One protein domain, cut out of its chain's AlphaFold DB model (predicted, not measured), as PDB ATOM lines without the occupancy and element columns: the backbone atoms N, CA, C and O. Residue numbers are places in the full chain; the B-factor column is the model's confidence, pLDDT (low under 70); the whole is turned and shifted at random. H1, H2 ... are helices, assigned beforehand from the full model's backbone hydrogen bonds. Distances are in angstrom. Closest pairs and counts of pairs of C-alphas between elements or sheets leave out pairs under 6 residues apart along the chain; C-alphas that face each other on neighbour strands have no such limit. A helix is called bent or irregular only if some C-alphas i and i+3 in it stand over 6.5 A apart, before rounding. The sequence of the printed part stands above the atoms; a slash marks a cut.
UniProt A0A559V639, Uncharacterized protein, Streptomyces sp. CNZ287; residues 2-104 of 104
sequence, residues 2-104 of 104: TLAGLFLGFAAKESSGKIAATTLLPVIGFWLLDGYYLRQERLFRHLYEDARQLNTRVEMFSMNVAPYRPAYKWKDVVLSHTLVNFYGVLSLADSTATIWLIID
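AT A GLANCE: This is residues 2 to 104 of the 104 residues of an uncharacterized protein of Streptomyces sp. CNZ287 (UniProt A0A559V639). One long helix, H2, is the spine of a rod; H1 folds back along its first part and H5 runs beside its first half, making with it an up-and-down bundle in which each helix runs against the one before it. The short H3 and H4 pack on H2 farther along, and residues 52 to 57 stick out at one end of the rod. The printed part has 103 residues with five named helices, H1 to H5 in chain order, and no named strand: all helix. It is extended, with a radius of gyration of the C-alphas of 19.9 A and spans of 67 by 22 by 16 A.

HOW THE PARTS SIT: Start at H1, residues 2 to 14, which forms a hairpin with the hub H2, residues 17 to 51: they touch, closest at the C-alphas of Ala 4 and Thr 23, 5.0 A, at a shallow tilt of 8 degrees, opposite ways. Only residues 17 to 27 of H2 touch H1. H3, residues 66 to 71, touches H2 at Leu 43 and Tyr 68, the closest C-alphas, 6.1 A. H4, residues 74 to 78, touches H2 at Gly 35 and Val 78, the closest C-alphas, 4.4 A. H5, residues 81 to 103, touches H2, closest at the C-alphas of Gly 17 and Ile 102, 5.5 A, at a shallow tilt of 4 degrees, opposite ways. Each O i to N i+4 pair is within hydrogen-bond range in H1, H4 and H5, against 26 of 31 in H2 and 0 of 2 in H3, where 2 of 3 O i to N i+3 pairs are.

IN THESE COORDINATES: Find C-alpha 2 at (53.510, 8.393, 204.658), where H1 begins its 18.6 A. H2 runs 52.5 A to C-alpha 51 at (37.817, 32.150, 178.849). H3 is irregular, with C-alphas 67 and 70 at 7.4 A. H5 covers 32.6 A.

THE WHOLE: The C-alphas farthest apart, Asn 55 and Asp 104, are 67.4 A from each other. The printed part has no cut, and the link from H2 to H3 is long, 14 residues. Look for pLDDT under 70 at residues 11 to 19 and 104.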
ATOM      1  N   THR A   2      53.509   9.742 204.045       77.31
ATOM      2  CA  THR A   2      53.510   8.393 204.658       77.31
ATOM      3  C   THR A   2      54.807   7.610 204.428       77.31
ATOM      4  O   THR A   2      55.338   7.021 205.361       77.31
ATOM      5  N   LEU A   3      55.360   7.663 203.212       73.75
ATOM      6  CA  LEU A   3      56.632   7.015 202.873       73.75
ATOM      7  C   LEU A   3      57.816   7.599 203.666       73.75
ATOM      8  O   LEU A   3      58.661   6.859 204.146       73.75
ATOM      9  N   ALA A   4      57.849   8.926 203.836       74.56
ATOM     10  CA  ALA A   4      58.877   9.608 204.621       74.56
ATOM     11  C   ALA A   4      58.799   9.192 206.102       74.56
ATOM     12  O   ALA A   4      59.792   8.763 206.676       74.56
ATOM     13  N   GLY A   5      57.597   9.203 206.693       72.81
ATOM     14  CA  GLY A   5      57.395   8.736 208.068       72.81
ATOM     15  C   GLY A   5      57.762   7.261 208.273       72.81
ATOM     16  O   GLY A   5      58.315   6.911 209.312       72.81
ATOM     17  N   LEU A   6      57.520   6.404 207.274       78.88
ATOM     18  CA  LEU A   6      57.940   5.002 207.298       78.88
ATOM     19  C   LEU A   6      59.468   4.870 207.364       78.88
ATOM     20  O   LEU A   6      59.968   4.131 208.207       78.88
ATOM     21  N   PHE A   7      60.205   5.589 206.510       74.62
ATOM     22  CA  PHE A   7      61.672   5.556 206.512       74.62
ATOM     23  C   PHE A   7      62.268   6.115 207.803       74.62
ATOM     24  O   PHE A   7      63.201   5.522 208.335       74.62
ATOM     25  N   LEU A   8      61.689   7.185 208.351       71.44
ATOM     26  CA  LEU A   8      62.102   7.757 209.633       71.44
ATOM     27  C   LEU A   8      61.868   6.762 210.785       71.44
ATOM     28  O   LEU A   8      62.766   6.513 211.586       71.44
ATOM     29  N   GLY A   9      60.695   6.120 210.825       73.69
ATOM     30  CA  GLY A   9      60.386   5.082 211.812       73.69
ATOM     31  C   GLY A   9      61.288   3.848 211.697       73.69
ATOM     32  O   GLY A   9      61.713   3.297 212.711       73.69
ATOM     33  N   PHE A  10      61.632   3.432 210.475       74.69
ATOM     34  CA  PHE A  10      62.614   2.368 210.244       74.69
ATOM     35  C   PHE A  10      64.028   2.780 210.675       74.69
ATOM     36  O   PHE A  10      64.724   1.983 211.301       74.69
ATOM     37  N   ALA A  11      64.441   4.020 210.405       69.25
ATOM     38  CA  ALA A  11      65.746   4.534 210.810       69.25
ATOM     39  C   ALA A  11      65.900   4.594 212.337       69.25
ATOM     40  O   ALA A  11      66.949   4.216 212.856       69.25
ATOM     41  N   ALA A  12      64.842   4.987 213.054       69.25
ATOM     42  CA  ALA A  12      64.818   4.975 214.516       69.25
ATOM     43  C   ALA A  12      64.972   3.562 215.101       69.25
ATOM     44  O   ALA A  12      65.484   3.400 216.204       69.25
ATOM     45  N   LYS A  13      64.551   2.530 214.361       69.94
ATOM     46  CA  LYS A  13      64.665   1.131 214.787       69.94
ATOM     47  C   LYS A  13      66.048   0.530 214.522       69.94
ATOM     48  O   LYS A  13      66.487  -0.306 215.303       69.94
ATOM     49  N   GLU A  14      66.716   0.916 213.433       67.69
ATOM     50  CA  GLU A  14      68.024   0.358 213.049       67.69
ATOM     51  C   GLU A  14      69.235   1.227 213.439       67.69
ATOM     52  O   GLU A  14      70.365   0.859 213.117       67.69
ATOM     53  N   SER A  15      69.048   2.355 214.144       62.56
ATOM     54  CA  SER A  15      70.137   3.238 214.633       62.56
ATOM     55  C   SER A  15      71.168   3.602 213.553       62.56
ATOM     56  O   SER A  15      72.371   3.683 213.790       62.56
ATOM     57  N   SER A  16      70.715   3.765 212.308       64.12
ATOM     58  CA  SER A  16      71.593   4.068 211.184       64.12
ATOM     59  C   SER A  16      71.246   5.437 210.610       64.12
ATOM     60  O   SER A  16      70.312   5.609 209.824       64.12
ATOM     61  N   GLY A  17      72.060   6.438 210.958       62.84
ATOM     62  CA  GLY A  17      71.904   7.812 210.458       62.84
ATOM     63  C   GLY A  17      71.867   7.920 208.922       62.84
ATOM     64  O   GLY A  17      71.277   8.848 208.373       62.84
ATOM     65  N   LYS A  18      72.416   6.926 208.203       66.69
ATOM     66  CA  LYS A  18      72.344   6.824 206.732       66.69
ATOM     67  C   LYS A  18      70.924   6.561 206.211       66.69
ATOM     68  O   LYS A  18      70.562   7.085 205.159       66.69
ATOM     69  N   ILE A  19      70.115   5.777 206.929       69.00
ATOM     70  CA  ILE A  19      68.720   5.507 206.543       69.00
ATOM     71  C   ILE A  19      67.860   6.738 206.836       69.00
ATOM     72  O   ILE A  19      67.043   7.119 206.002       69.00
ATOM     73  N   ALA A  20      68.121   7.431 207.948       70.50
ATOM     74  CA  ALA A  20      67.415   8.661 208.304       70.50
ATOM     75  C   ALA A  20      67.582   9.760 207.231       70.50
ATOM     76  O   ALA A  20      66.605  10.390 206.838       70.50
ATOM     77  N   ALA A  21      68.784   9.920 206.659       70.94
ATOM     78  CA  ALA A  21      69.030  10.872 205.567       70.94
ATOM     79  C   ALA A  21      68.239  10.562 204.278       70.94
ATOM     80  O   ALA A  21      67.996  11.452 203.461       70.94
ATOM     81  N   THR A  22      67.804   9.310 204.091       76.06
ATOM     82  CA  THR A  22      67.011   8.894 202.923       76.06
ATOM     83  C   THR A  22      65.568   9.413 203.005       76.06
ATOM     84  O   THR A  22      64.909   9.539 201.975       76.06
ATOM     85  N   THR A  23      65.089   9.808 204.190       77.88
ATOM     86  CA  THR A  23      63.763  10.416 204.405       77.88
ATOM     87  C   THR A  23      63.621  11.796 203.757       77.88
ATOM     88  O   THR A  23      62.535  12.156 203.296       77.88
ATOM     89  N   LEU A  24      64.723  12.535 203.598       79.44
ATOM     90  CA  LEU A  24      64.719  13.842 202.939       79.44
ATOM     91  C   LEU A  24      64.383  13.748 201.443       79.44
ATOM     92  O   LEU A  24      63.787  14.673 200.888       79.44
ATOM     93  N   LEU A  25      64.707  12.629 200.782       85.25
ATOM     94  CA  LEU A  25      64.411  12.424 199.358       85.25
ATOM     95  C   LEU A  25      62.911  12.518 199.039       85.25
ATOM     96  O   LEU A  25      62.541  13.349 198.204       85.25
ATOM     97  N   PRO A  26      62.017  11.725 199.668       85.69
ATOM     98  CA  PRO A  26      60.591  11.861 199.429       85.69
ATOM     99  C   PRO A  26      60.063  13.229 199.872       85.69
ATOM    100  O   PRO A  26      59.184  13.753 199.195       85.69
ATOM    101  N   VAL A  27      60.595  13.847 200.935       86.38
ATOM    102  CA  VAL A  27      60.175  15.199 201.363       86.38
ATOM    103  C   VAL A  27      60.426  16.229 200.259       86.38
ATOM    104  O   VAL A  27      59.503  16.950 199.881       86.38
ATOM    105  N   ILE A  28      61.631  16.252 199.684       87.50
ATOM    106  CA  ILE A  28      61.973  17.146 198.567       87.50
ATOM    107  C   ILE A  28      61.137  16.805 197.326       87.50
ATOM    108  O   ILE A  28      60.620  17.705 196.664       87.50
ATOM    109  N   GLY A  29      60.960  15.516 197.021       89.38
ATOM    110  CA  GLY A  29      60.143  15.069 195.890       89.38
ATOM    111  C   GLY A  29      58.696  15.564 195.975       89.38
ATOM    112  O   GLY A  29      58.185  16.140 195.013       89.38
ATOM    113  N   PHE A  30      58.056  15.409 197.138       88.69
ATOM    114  CA  PHE A  30      56.706  15.921 197.377       88.69
ATOM    115  C   PHE A  30      56.656  17.457 197.346       88.69
ATOM    116  O   PHE A  30      55.734  18.004 196.750       88.69
ATOM    117  N   TRP A  31      57.671  18.158 197.866       90.69
ATOM    118  CA  TRP A  31      57.734  19.626 197.789       90.69
ATOM    119  C   TRP A  31      57.716  20.126 196.340       90.69
ATOM    120  O   TRP A  31      56.932  21.012 195.980       90.69
ATOM    121  N   LEU A  32      58.544  19.536 195.475       90.25
ATOM    122  CA  LEU A  32      58.599  19.924 194.066       90.25
ATOM    123  C   LEU A  32      57.299  19.593 193.321       90.25
ATOM    124  O   LEU A  32      56.858  20.395 192.490       90.25
ATOM    125  N   LEU A  33      56.683  18.445 193.620       91.00
ATOM    126  CA  LEU A  33      55.399  18.044 193.039       91.00
ATOM    127  C   LEU A  33      54.272  18.991 193.458       91.00
ATOM    128  O   LEU A  33      53.552  19.488 192.592       91.00
ATOM    129  N   ASP A  34      54.160  19.316 194.742       90.12
ATOM    130  CA  ASP A  34      53.129  20.234 195.236       90.12
ATOM    131  C   ASP A  34      53.308  21.640 194.646       90.12
ATOM    132  O   ASP A  34      52.340  22.276 194.220       90.12
ATOM    133  N   GLY A  35      54.554  22.111 194.520       91.06
ATOM    134  CA  GLY A  35      54.861  23.363 193.826       91.06
ATOM    135  C   GLY A  35      54.508  23.335 192.339       91.06
ATOM    136  O   GLY A  35      54.052  24.341 191.786       91.06
ATOM    137  N   TYR A  36      54.668  22.189 191.676       90.88
ATOM    138  CA  TYR A  36      54.242  22.010 190.291       90.88
ATOM    139  C   TYR A  36      52.713  22.062 190.146       90.88
ATOM    140  O   TYR A  36      52.215  22.805 189.295       90.88
ATOM    141  N   TYR A  37      51.968  21.345 190.991       90.94
ATOM    142  CA  TYR A  37      50.502  21.340 190.953       90.94
ATOM    143  C   TYR A  37      49.906  22.712 191.280       90.94
ATOM    144  O   TYR A  37      49.040  23.188 190.546       90.94
ATOM    145  N   LEU A  38      50.434  23.414 192.287       91.62
ATOM    146  CA  LEU A  38      50.011  24.786 192.597       91.62
ATOM    147  C   LEU A  38      50.249  25.745 191.427       91.62
ATOM    148  O   LEU A  38      49.453  26.655 191.181       91.62
ATOM    149  N   ARG A  39      51.336  25.554 190.672       92.62
ATOM    150  CA  ARG A  39      51.593  26.355 189.471       92.62
ATOM    151  C   ARG A  39      50.551  26.059 188.399       92.62
ATOM    152  O   ARG A  39      50.055  26.998 187.780       92.62
ATOM    153  N   GLN A  40      50.229  24.786 188.170       91.75
ATOM    154  CA  GLN A  40      49.191  24.407 187.214       91.75
ATOM    155  C   GLN A  40      47.832  24.995 187.599       91.75
ATOM    156  O   GLN A  40      47.173  25.567 186.738       91.75
ATOM    157  N   GLU A  41      47.450  24.946 188.876       92.62
ATOM    158  CA  GLU A  41      46.195  25.533 189.364       92.62
ATOM    159  C   GLU A  41      46.106  27.034 189.050       92.62
ATOM    160  O   GLU A  41      45.107  27.500 188.501       92.62
ATOM    161  N   ARG A  42      47.173  27.799 189.325       91.81
ATOM    162  CA  ARG A  42      47.221  29.243 189.023       91.81
ATOM    163  C   ARG A  42      47.118  29.526 187.525       91.81
ATOM    164  O   ARG A  42      46.437  30.469 187.126       91.81
ATOM    165  N   LEU A  43      47.768  28.706 186.700       92.44
ATOM    166  CA  LEU A  43      47.702  28.819 185.242       92.44
ATOM    167  C   LEU A  43      46.298  28.522 184.709       92.44
ATOM    168  O   LEU A  43      45.804  29.261 183.862       92.44
ATOM    169  N   PHE A  44      45.641  27.484 185.228       92.56
ATOM    170  CA  PHE A  44      44.264  27.153 184.865       92.56
ATOM    171  C   PHE A  44      43.268  28.212 185.327       92.56
ATOM    172  O   PHE A  44      42.358  28.551 184.578       92.56
ATOM    173  N   ARG A  45      43.465  28.788 186.519       92.00
ATOM    174  CA  ARG A  45      42.650  29.914 186.990       92.00
ATOM    175  C   ARG A  45      42.767  31.109 186.046       92.00
ATOM    176  O   ARG A  45      41.756  31.713 185.719       92.00
ATOM    177  N   HIS A  46      43.971  31.409 185.562       91.25
ATOM    178  CA  HIS A  46      44.166  32.511 184.622       91.25
ATOM    179  C   HIS A  46      43.539  32.233 183.247       91.25
ATOM    180  O   HIS A  46      42.834  33.088 182.722       91.25
ATOM    181  N   LEU A  47      43.712  31.014 182.720       91.94
ATOM    182  CA  LEU A  47      43.041  30.559 181.496       91.94
ATOM    183  C   LEU A  47      41.513  30.674 181.612       91.94
ATOM    184  O   LEU A  47      40.859  31.092 180.662       91.94
ATOM    185  N   TYR A  48      40.947  30.319 182.768       91.00
ATOM    186  CA  TYR A  48      39.512  30.414 183.024       91.00
ATOM    187  C   TYR A  48      39.013  31.863 183.084       91.00
ATOM    188  O   TYR A  48      37.983  32.171 182.484       91.00
ATOM    189  N   GLU A  49      39.734  32.754 183.772       91.44
ATOM    190  CA  GLU A  49      39.382  34.180 183.819       91.44
ATOM    191  C   GLU A  49      39.327  34.795 182.416       91.44
ATOM    192  O   GLU A  49      38.401  35.549 182.111       91.44
ATOM    193  N   ASP A  50      40.253  34.413 181.535       90.44
ATOM    194  CA  ASP A  50      40.233  34.861 180.144       90.44
ATOM    195  C   ASP A  50      39.109  34.187 179.352       90.44
ATOM    196  O   ASP A  50      38.386  34.867 178.623       90.44
ATOM    197  N   ALA A  51      38.885  32.883 179.529       90.25
ATOM    198  CA  ALA A  51      37.817  32.150 178.849       90.25
ATOM    199  C   ALA A  51      36.401  32.665 179.186       90.25
ATOM    200  O   ALA A  51      35.495  32.544 178.364       90.25
ATOM    201  N   ARG A  52      36.195  33.262 180.370       89.06
ATOM    202  CA  ARG A  52      34.895  33.820 180.795       89.06
ATOM    203  C   ARG A  52      34.526  35.131 180.086       89.06
ATOM    204  O   ARG A  52      33.381  35.574 180.176       89.06
ATOM    205  N   GLN A  53      35.474  35.801 179.433       90.88
ATOM    206  CA  GLN A  53      35.234  37.111 178.825       90.88
ATOM    207  C   GLN A  53      34.372  36.997 177.558       90.88
ATOM    208  O   GLN A  53      34.579  36.115 176.729       90.88
ATOM    209  N   LEU A  54      33.439  37.941 177.368       79.19
ATOM    210  CA  LEU A  54      32.475  37.921 176.253       79.19
ATOM    211  C   LEU A  54      33.142  37.955 174.862       79.19
ATOM    212  O   LEU A  54      32.583  37.440 173.903       79.19
ATOM    213  N   ASN A  55      34.335  38.553 174.763       82.25
ATOM    214  CA  ASN A  55      35.129  38.688 173.535       82.25
ATOM    215  C   ASN A  55      36.428  37.865 173.592       82.25
ATOM    216  O   ASN A  55      37.469  38.302 173.088       82.25
ATOM    217  N   THR A  56      36.413  36.713 174.265       82.94
ATOM    218  CA  THR A  56      37.639  35.933 174.429       82.94
ATOM    219  C   THR A  56      38.116  35.319 173.112       82.94
ATOM    220  O   THR A  56      37.323  34.911 172.265       82.94
ATOM    221  N   ARG A  57      39.440  35.229 172.948       84.25
ATOM    222  CA  ARG A  57      40.086  34.503 171.837       84.25
ATOM    223  C   ARG A  57      40.458  33.067 172.209       84.25
ATOM    224  O   ARG A  57      41.064  32.365 171.403       84.25
ATOM    225  N   VAL A  58      40.153  32.652 173.437       85.31
ATOM    226  CA  VAL A  58      40.371  31.286 173.910       85.31
ATOM    227  C   VAL A  58      39.387  30.356 173.202       85.31
ATOM    228  O   VAL A  58      38.181  30.582 173.211       85.31
ATOM    229  N   GLU A  59      39.915  29.311 172.571       86.19
ATOM    230  CA  GLU A  59      39.113  28.279 171.918       86.19
ATOM    231  C   GLU A  59      38.221  27.544 172.935       86.19
ATOM    232  O   GLU A  59      38.620  27.286 174.076       86.19
ATOM    233  N   MET A  60      36.998  27.197 172.521       83.31
ATOM    234  CA  MET A  60      36.030  26.512 173.376       83.31
ATOM    235  C   MET A  60      36.592  25.157 173.840       83.31
ATOM    236  O   MET A  60      37.050  24.364 173.025       83.31
ATOM    237  N   PHE A  61      36.565  24.900 175.153       82.12
ATOM    238  CA  PHE A  61      37.164  23.716 175.802       82.12
ATOM    239  C   PHE A  61      38.692  23.588 175.684       82.12
ATOM    240  O   PHE A  61      39.246  22.522 175.963       82.12
ATOM    241  N   SER A  62      39.402  24.662 175.327       86.50
ATOM    242  CA  SER A  62      40.862  24.635 175.319       86.50
ATOM    243  C   SER A  62      41.419  24.436 176.728       86.50
ATOM    244  O   SER A  62      41.122  25.195 177.647       86.50
ATOM    245  N   MET A  63      42.284  23.435 176.879       87.38
ATOM    246  CA  MET A  63      43.039  23.156 178.108       87.38
ATOM    247  C   MET A  63      44.483  23.685 178.008       87.38
ATOM    248  O   MET A  63      45.371  23.294 178.772       87.38
ATOM    249  N   ASN A  64      44.756  24.534 177.011       89.88
ATOM    250  CA  ASN A  64      46.102  24.978 176.688       89.88
ATOM    251  C   ASN A  64      46.550  26.136 177.589       89.88
ATOM    252  O   ASN A  64      46.294  27.307 177.326       89.88
ATOM    253  N   VAL A  65      47.313  25.801 178.629       89.69
ATOM    254  CA  VAL A  65      47.928  26.779 179.538       89.69
ATOM    255  C   VAL A  65      49.268  27.341 179.042       89.69
ATOM    256  O   VAL A  65      49.892  28.139 179.744       89.69
ATOM    257  N   ALA A  66      49.766  26.924 177.868       88.12
ATOM    258  CA  ALA A  66      51.071  27.352 177.352       88.12
ATOM    259  C   ALA A  66      51.236  28.882 177.247       88.12
ATOM    260  O   ALA A  66      52.283  29.358 177.694       88.12
ATOM    261  N   PRO A  67      50.234  29.655 176.772       87.62
ATOM    262  CA  PRO A  67      50.334  31.116 176.691       87.62
ATOM    263  C   PRO A  67      50.538  31.795 178.054       87.62
ATOM    264  O   PRO A  67      51.188  32.830 178.140       87.62
ATOM    265  N   TYR A  68      50.045  31.177 179.131       86.94
ATOM    266  CA  TYR A  68      50.054  31.739 180.486       86.94
ATOM    267  C   TYR A  68      51.272  31.312 181.313       86.94
ATOM    268  O   TYR A  68      51.532  31.874 182.375       86.94
ATOM    269  N   ARG A  69      52.072  30.345 180.833       85.69
ATOM    270  CA  ARG A  69      53.292  29.858 181.509       85.69
ATOM    271  C   ARG A  69      54.261  30.946 181.993       85.69
ATOM    272  O   ARG A  69      54.819  30.722 183.073       85.69
ATOM    273  N   PRO A  70      54.516  32.052 181.259       85.81
ATOM    274  CA  PRO A  70      55.424  33.098 181.730       85.81
ATOM    275  C   PRO A  70      54.871  33.910 182.909       85.81
ATOM    276  O   PRO A  70      55.671  34.492 183.638       85.81
ATOM    277  N   ALA A  71      53.553  33.910 183.146       83.81
ATOM    278  CA  ALA A  71      52.939  34.645 184.255       83.81
ATOM    279  C   ALA A  71      53.348  34.092 185.632       83.81
ATOM    280  O   ALA A  71      53.431  34.839 186.603       83.81
ATOM    281  N   TYR A  72      53.652  32.792 185.715       85.12
ATOM    282  CA  TYR A  72      54.061  32.137 186.958       85.12
ATOM    283  C   TYR A  72      55.331  31.313 186.750       85.12
ATOM    284  O   TYR A  72      55.301  30.212 186.177       85.12
ATOM    285  N   LYS A  73      56.461  31.822 187.255       86.75
ATOM    286  CA  LYS A  73      57.725  31.080 187.281       86.75
ATOM    287  C   LYS A  73      57.632  29.946 188.296       86.75
ATOM    288  O   LYS A  73      57.088  30.098 189.382       86.75
ATOM    289  N   TRP A  74      58.204  28.798 187.952       81.94
ATOM    290  CA  TRP A  74      58.153  27.611 188.808       81.94
ATOM    291  C   TRP A  74      58.832  27.823 190.169       81.94
ATOM    292  O   TRP A  74      58.287  27.420 191.190       81.94
ATOM    293  N   LYS A  75      59.960  28.544 190.192       82.56
ATOM    294  CA  LYS A  75      60.696  28.860 191.425       82.56
ATOM    295  C   LYS A  75      59.855  29.676 192.413       82.56
ATOM    296  O   LYS A  75      59.844  29.356 193.593       82.56
ATOM    297  N   ASP A  76      59.098  30.653 191.917       85.50
ATOM    298  CA  ASP A  76      58.276  31.543 192.748       85.50
ATOM    299  C   ASP A  76      57.095  30.798 193.393       85.50
ATOM    300  O   ASP A  76      56.613  31.171 194.460       85.50
ATOM    301  N   VAL A  77      56.625  29.718 192.759       86.69
ATOM    302  CA  VAL A  77      55.560  28.874 193.316       86.69
ATOM    303  C   VAL A  77      56.122  27.894 194.341       86.69
ATOM    304  O   VAL A  77      55.573  27.797 195.437       86.69
ATOM    305  N   VAL A  78      57.231  27.219 194.025       86.25
ATOM    306  CA  VAL A  78      57.900  26.276 194.944       86.25
ATOM    307  C   VAL A  78      58.365  26.984 196.225       86.25
ATOM    308  O   VAL A  78      58.240  26.421 197.310       86.25
ATOM    309  N   LEU A  79      58.821  28.237 196.110       85.31
ATOM    310  CA  LEU A  79      59.229  29.094 197.231       85.31
ATOM    311  C   LEU A  79      58.086  29.938 197.816       85.31
ATOM    312  O   LEU A  79      58.330  30.884 198.564       85.31
ATOM    313  N   SER A  80      56.830  29.633 197.483       90.25
ATOM    314  CA  SER A  80      55.706  30.366 198.062       90.25
ATOM    315  C   SER A  80      55.623  30.159 199.578       90.25
ATOM    316  O   SER A  80      55.949  29.091 200.093       90.25
ATOM    317  N   HIS A  81      55.147  31.185 200.290       83.94
ATOM    318  CA  HIS A  81      55.097  31.217 201.756       83.94
ATOM    319  C   HIS A  81      54.408  29.987 202.373       83.94
ATOM    320  O   HIS A  81      54.853  29.468 203.392       83.94
ATOM    321  N   THR A  82      53.347  29.478 201.739       89.38
ATOM    322  CA  THR A  82      52.624  28.292 202.217       89.38
ATOM    323  C   THR A  82      53.467  27.022 202.118       89.38
ATOM    324  O   THR A  82      53.525  26.256 203.077       89.38
ATOM    325  N   LEU A  83      54.152  26.814 200.990       88.12
ATOM    326  CA  LEU A  83      55.001  25.642 200.776       88.12
ATOM    327  C   LEU A  83      56.270  25.697 201.618       88.12
ATOM    328  O   LEU A  83      56.617  24.699 202.242       88.12
ATOM    329  N   VAL A  84      56.929  26.854 201.683       89.56
ATOM    330  CA  VAL A  84      58.150  27.027 202.482       89.56
ATOM    331  C   VAL A  84      57.866  26.801 203.962       89.56
ATOM    332  O   VAL A  84      58.639  26.109 204.610       89.56
ATOM    333  N   ASN A  85      56.754  27.307 204.498       89.75
ATOM    334  CA  ASN A  85      56.425  27.064 205.902       89.75
ATOM    335  C   ASN A  85      56.108  25.588 206.161       89.75
ATOM    336  O   ASN A  85      56.617  25.013 207.119       89.75
ATOM    337  N   PHE A  86      55.305  24.957 205.300       88.50
ATOM    338  CA  PHE A  86      54.925  23.557 205.479       88.50
ATOM    339  C   PHE A  86      56.134  22.614 205.382       88.50
ATOM    340  O   PHE A  86      56.407  21.840 206.302       88.50
ATOM    341  N   TYR A  87      56.899  22.717 204.295       88.00
ATOM    342  CA  TYR A  87      58.063  21.867 204.054       88.00
ATOM    343  C   TYR A  87      59.275  22.261 204.901       88.00
ATOM    344  O   TYR A  87      60.052  21.391 205.284       88.00
ATOM    345  N   GLY A  88      59.412  23.539 205.257       87.19
ATOM    346  CA  GLY A  88      60.463  24.027 206.147       87.19
ATOM    347  C   GLY A  88      60.338  23.433 207.545       87.19
ATOM    348  O   GLY A  88      61.302  22.849 208.038       87.19
ATOM    349  N   VAL A  89      59.142  23.475 208.145       89.44
ATOM    350  CA  VAL A  89      58.891  22.851 209.459       89.44
ATOM    351  C   VAL A  89      59.131  21.338 209.406       89.44
ATOM    352  O   VAL A  89      59.788  20.795 210.294       89.44
ATOM    353  N   LEU A  90      58.677  20.663 208.343       86.19
ATOM    354  CA  LEU A  90      58.917  19.227 208.145       86.19
ATOM    355  C   LEU A  90      60.411  18.894 208.021       86.19
ATOM    356  O   LEU A  90      60.884  17.963 208.669       86.19
ATOM    357  N   SER A  91      61.164  19.662 207.231       85.94
ATOM    358  CA  SER A  91      62.604  19.445 207.048       85.94
ATOM    359  C   SER A  91      63.412  19.712 208.318       85.94
ATOM    360  O   SER A  91      64.397  19.019 208.570       85.94
ATOM    361  N   LEU A  92      62.987  20.679 209.141       88.44
ATOM    362  CA  LEU A  92      63.608  20.955 210.434       88.44
ATOM    363  C   LEU A  92      63.373  19.797 211.398       88.44
ATOM    364  O   LEU A  92      64.327  19.328 212.012       88.44
ATOM    365  N   ALA A  93      62.140  19.291 211.479       86.00
ATOM    366  CA  ALA A  93      61.823  18.129 212.302       86.00
ATOM    367  C   ALA A  93      62.653  16.897 211.889       86.00
ATOM    368  O   ALA A  93      63.283  16.267 212.741       86.00
ATOM    369  N   ASP A  94      62.737  16.608 210.588       81.88
ATOM    370  CA  ASP A  94      63.525  15.485 210.056       81.88
ATOM    371  C   ASP A  94      65.031  15.659 210.342       81.88
ATOM    372  O   ASP A  94      65.712  14.741 210.803       81.88
ATOM    373  N   SER A  95      65.549  16.883 210.191       83.50
ATOM    374  CA  SER A  95      66.943  17.210 210.523       83.50
ATOM    375  C   SER A  95      67.233  17.040 212.019       83.50
ATOM    376  O   SER A  95      68.257  16.470 212.383       83.50
ATOM    377  N   THR A  96      66.331  17.465 212.909       84.25
ATOM    378  CA  THR A  96      66.521  17.254 214.356       84.25
ATOM    379  C   THR A  96      66.511  15.773 214.730       84.25
ATOM    380  O   THR A  96      67.333  15.348 215.539       84.25
ATOM    381  N   ALA A  97      65.646  14.973 214.100       81.06
ATOM    382  CA  ALA A  97      65.573  13.537 214.341       81.06
ATOM    383  C   ALA A  97      66.828  12.802 213.843       81.06
ATOM    384  O   ALA A  97      67.358  11.942 214.543       81.06
ATOM    385  N   THR A  98      67.340  13.169 212.663       77.50
ATOM    386  CA  THR A  98      68.592  12.601 212.134       77.50
ATOM    387  C   THR A  98      69.791  12.930 213.024       77.50
ATOM    388  O   THR A  98      70.594  12.043 213.285       77.50
ATOM    389  N   ILE A  99      69.899  14.164 213.537       81.44
ATOM    390  CA  ILE A  99      70.973  14.561 214.462       81.44
ATOM    391  C   ILE A  99      70.879  13.775 215.772       81.44
ATOM    392  O   ILE A  99      71.895  13.281 216.250       81.44
ATOM    393  N   TRP A 100      69.675  13.628 216.330       80.25
ATOM    394  CA  TRP A 100      69.463  12.865 217.561       80.25
ATOM    395  C   TRP A 100      69.900  11.398 217.403       80.25
ATOM    396  O   TRP A 100      70.696  10.919 218.200       80.25
ATOM    397  N   LEU A 101      69.504  10.741 216.306       74.56
ATOM    398  CA  LEU A 101      69.889   9.355 215.984       74.56
ATOM    399  C   LEU A 101      71.366   9.152 215.598       74.56
ATOM    400  O   LEU A 101      71.784   8.017 215.400       74.56
ATOM    401  N   ILE A 102      72.133  10.221 215.375       72.25
ATOM    402  CA  ILE A 102      73.582  10.140 215.120       72.25
ATOM    403  C   ILE A 102      74.376  10.273 216.429       72.25
ATOM    404  O   ILE A 102      75.526   9.836 216.485       72.25
ATOM    405  N   ILE A 103      73.797  10.924 217.444       71.81
ATOM    406  CA  ILE A 103      74.444  11.195 218.734       71.81
ATOM    407  C   ILE A 103      74.217  10.048 219.735       71.81
ATOM    408  O   ILE A 103      75.135   9.773 220.508       71.81
ATOM    409  N   ASP A 104      73.037   9.416 219.718       59.25
ATOM    410  CA  ASP A 104      72.719   8.168 220.446       59.25
ATOM    411  C   ASP A 104      73.221   6.923 219.690       59.25
ATOM    412  O   ASP A 104      73.788   6.017 220.347       59.25
TER     413      ASP A 104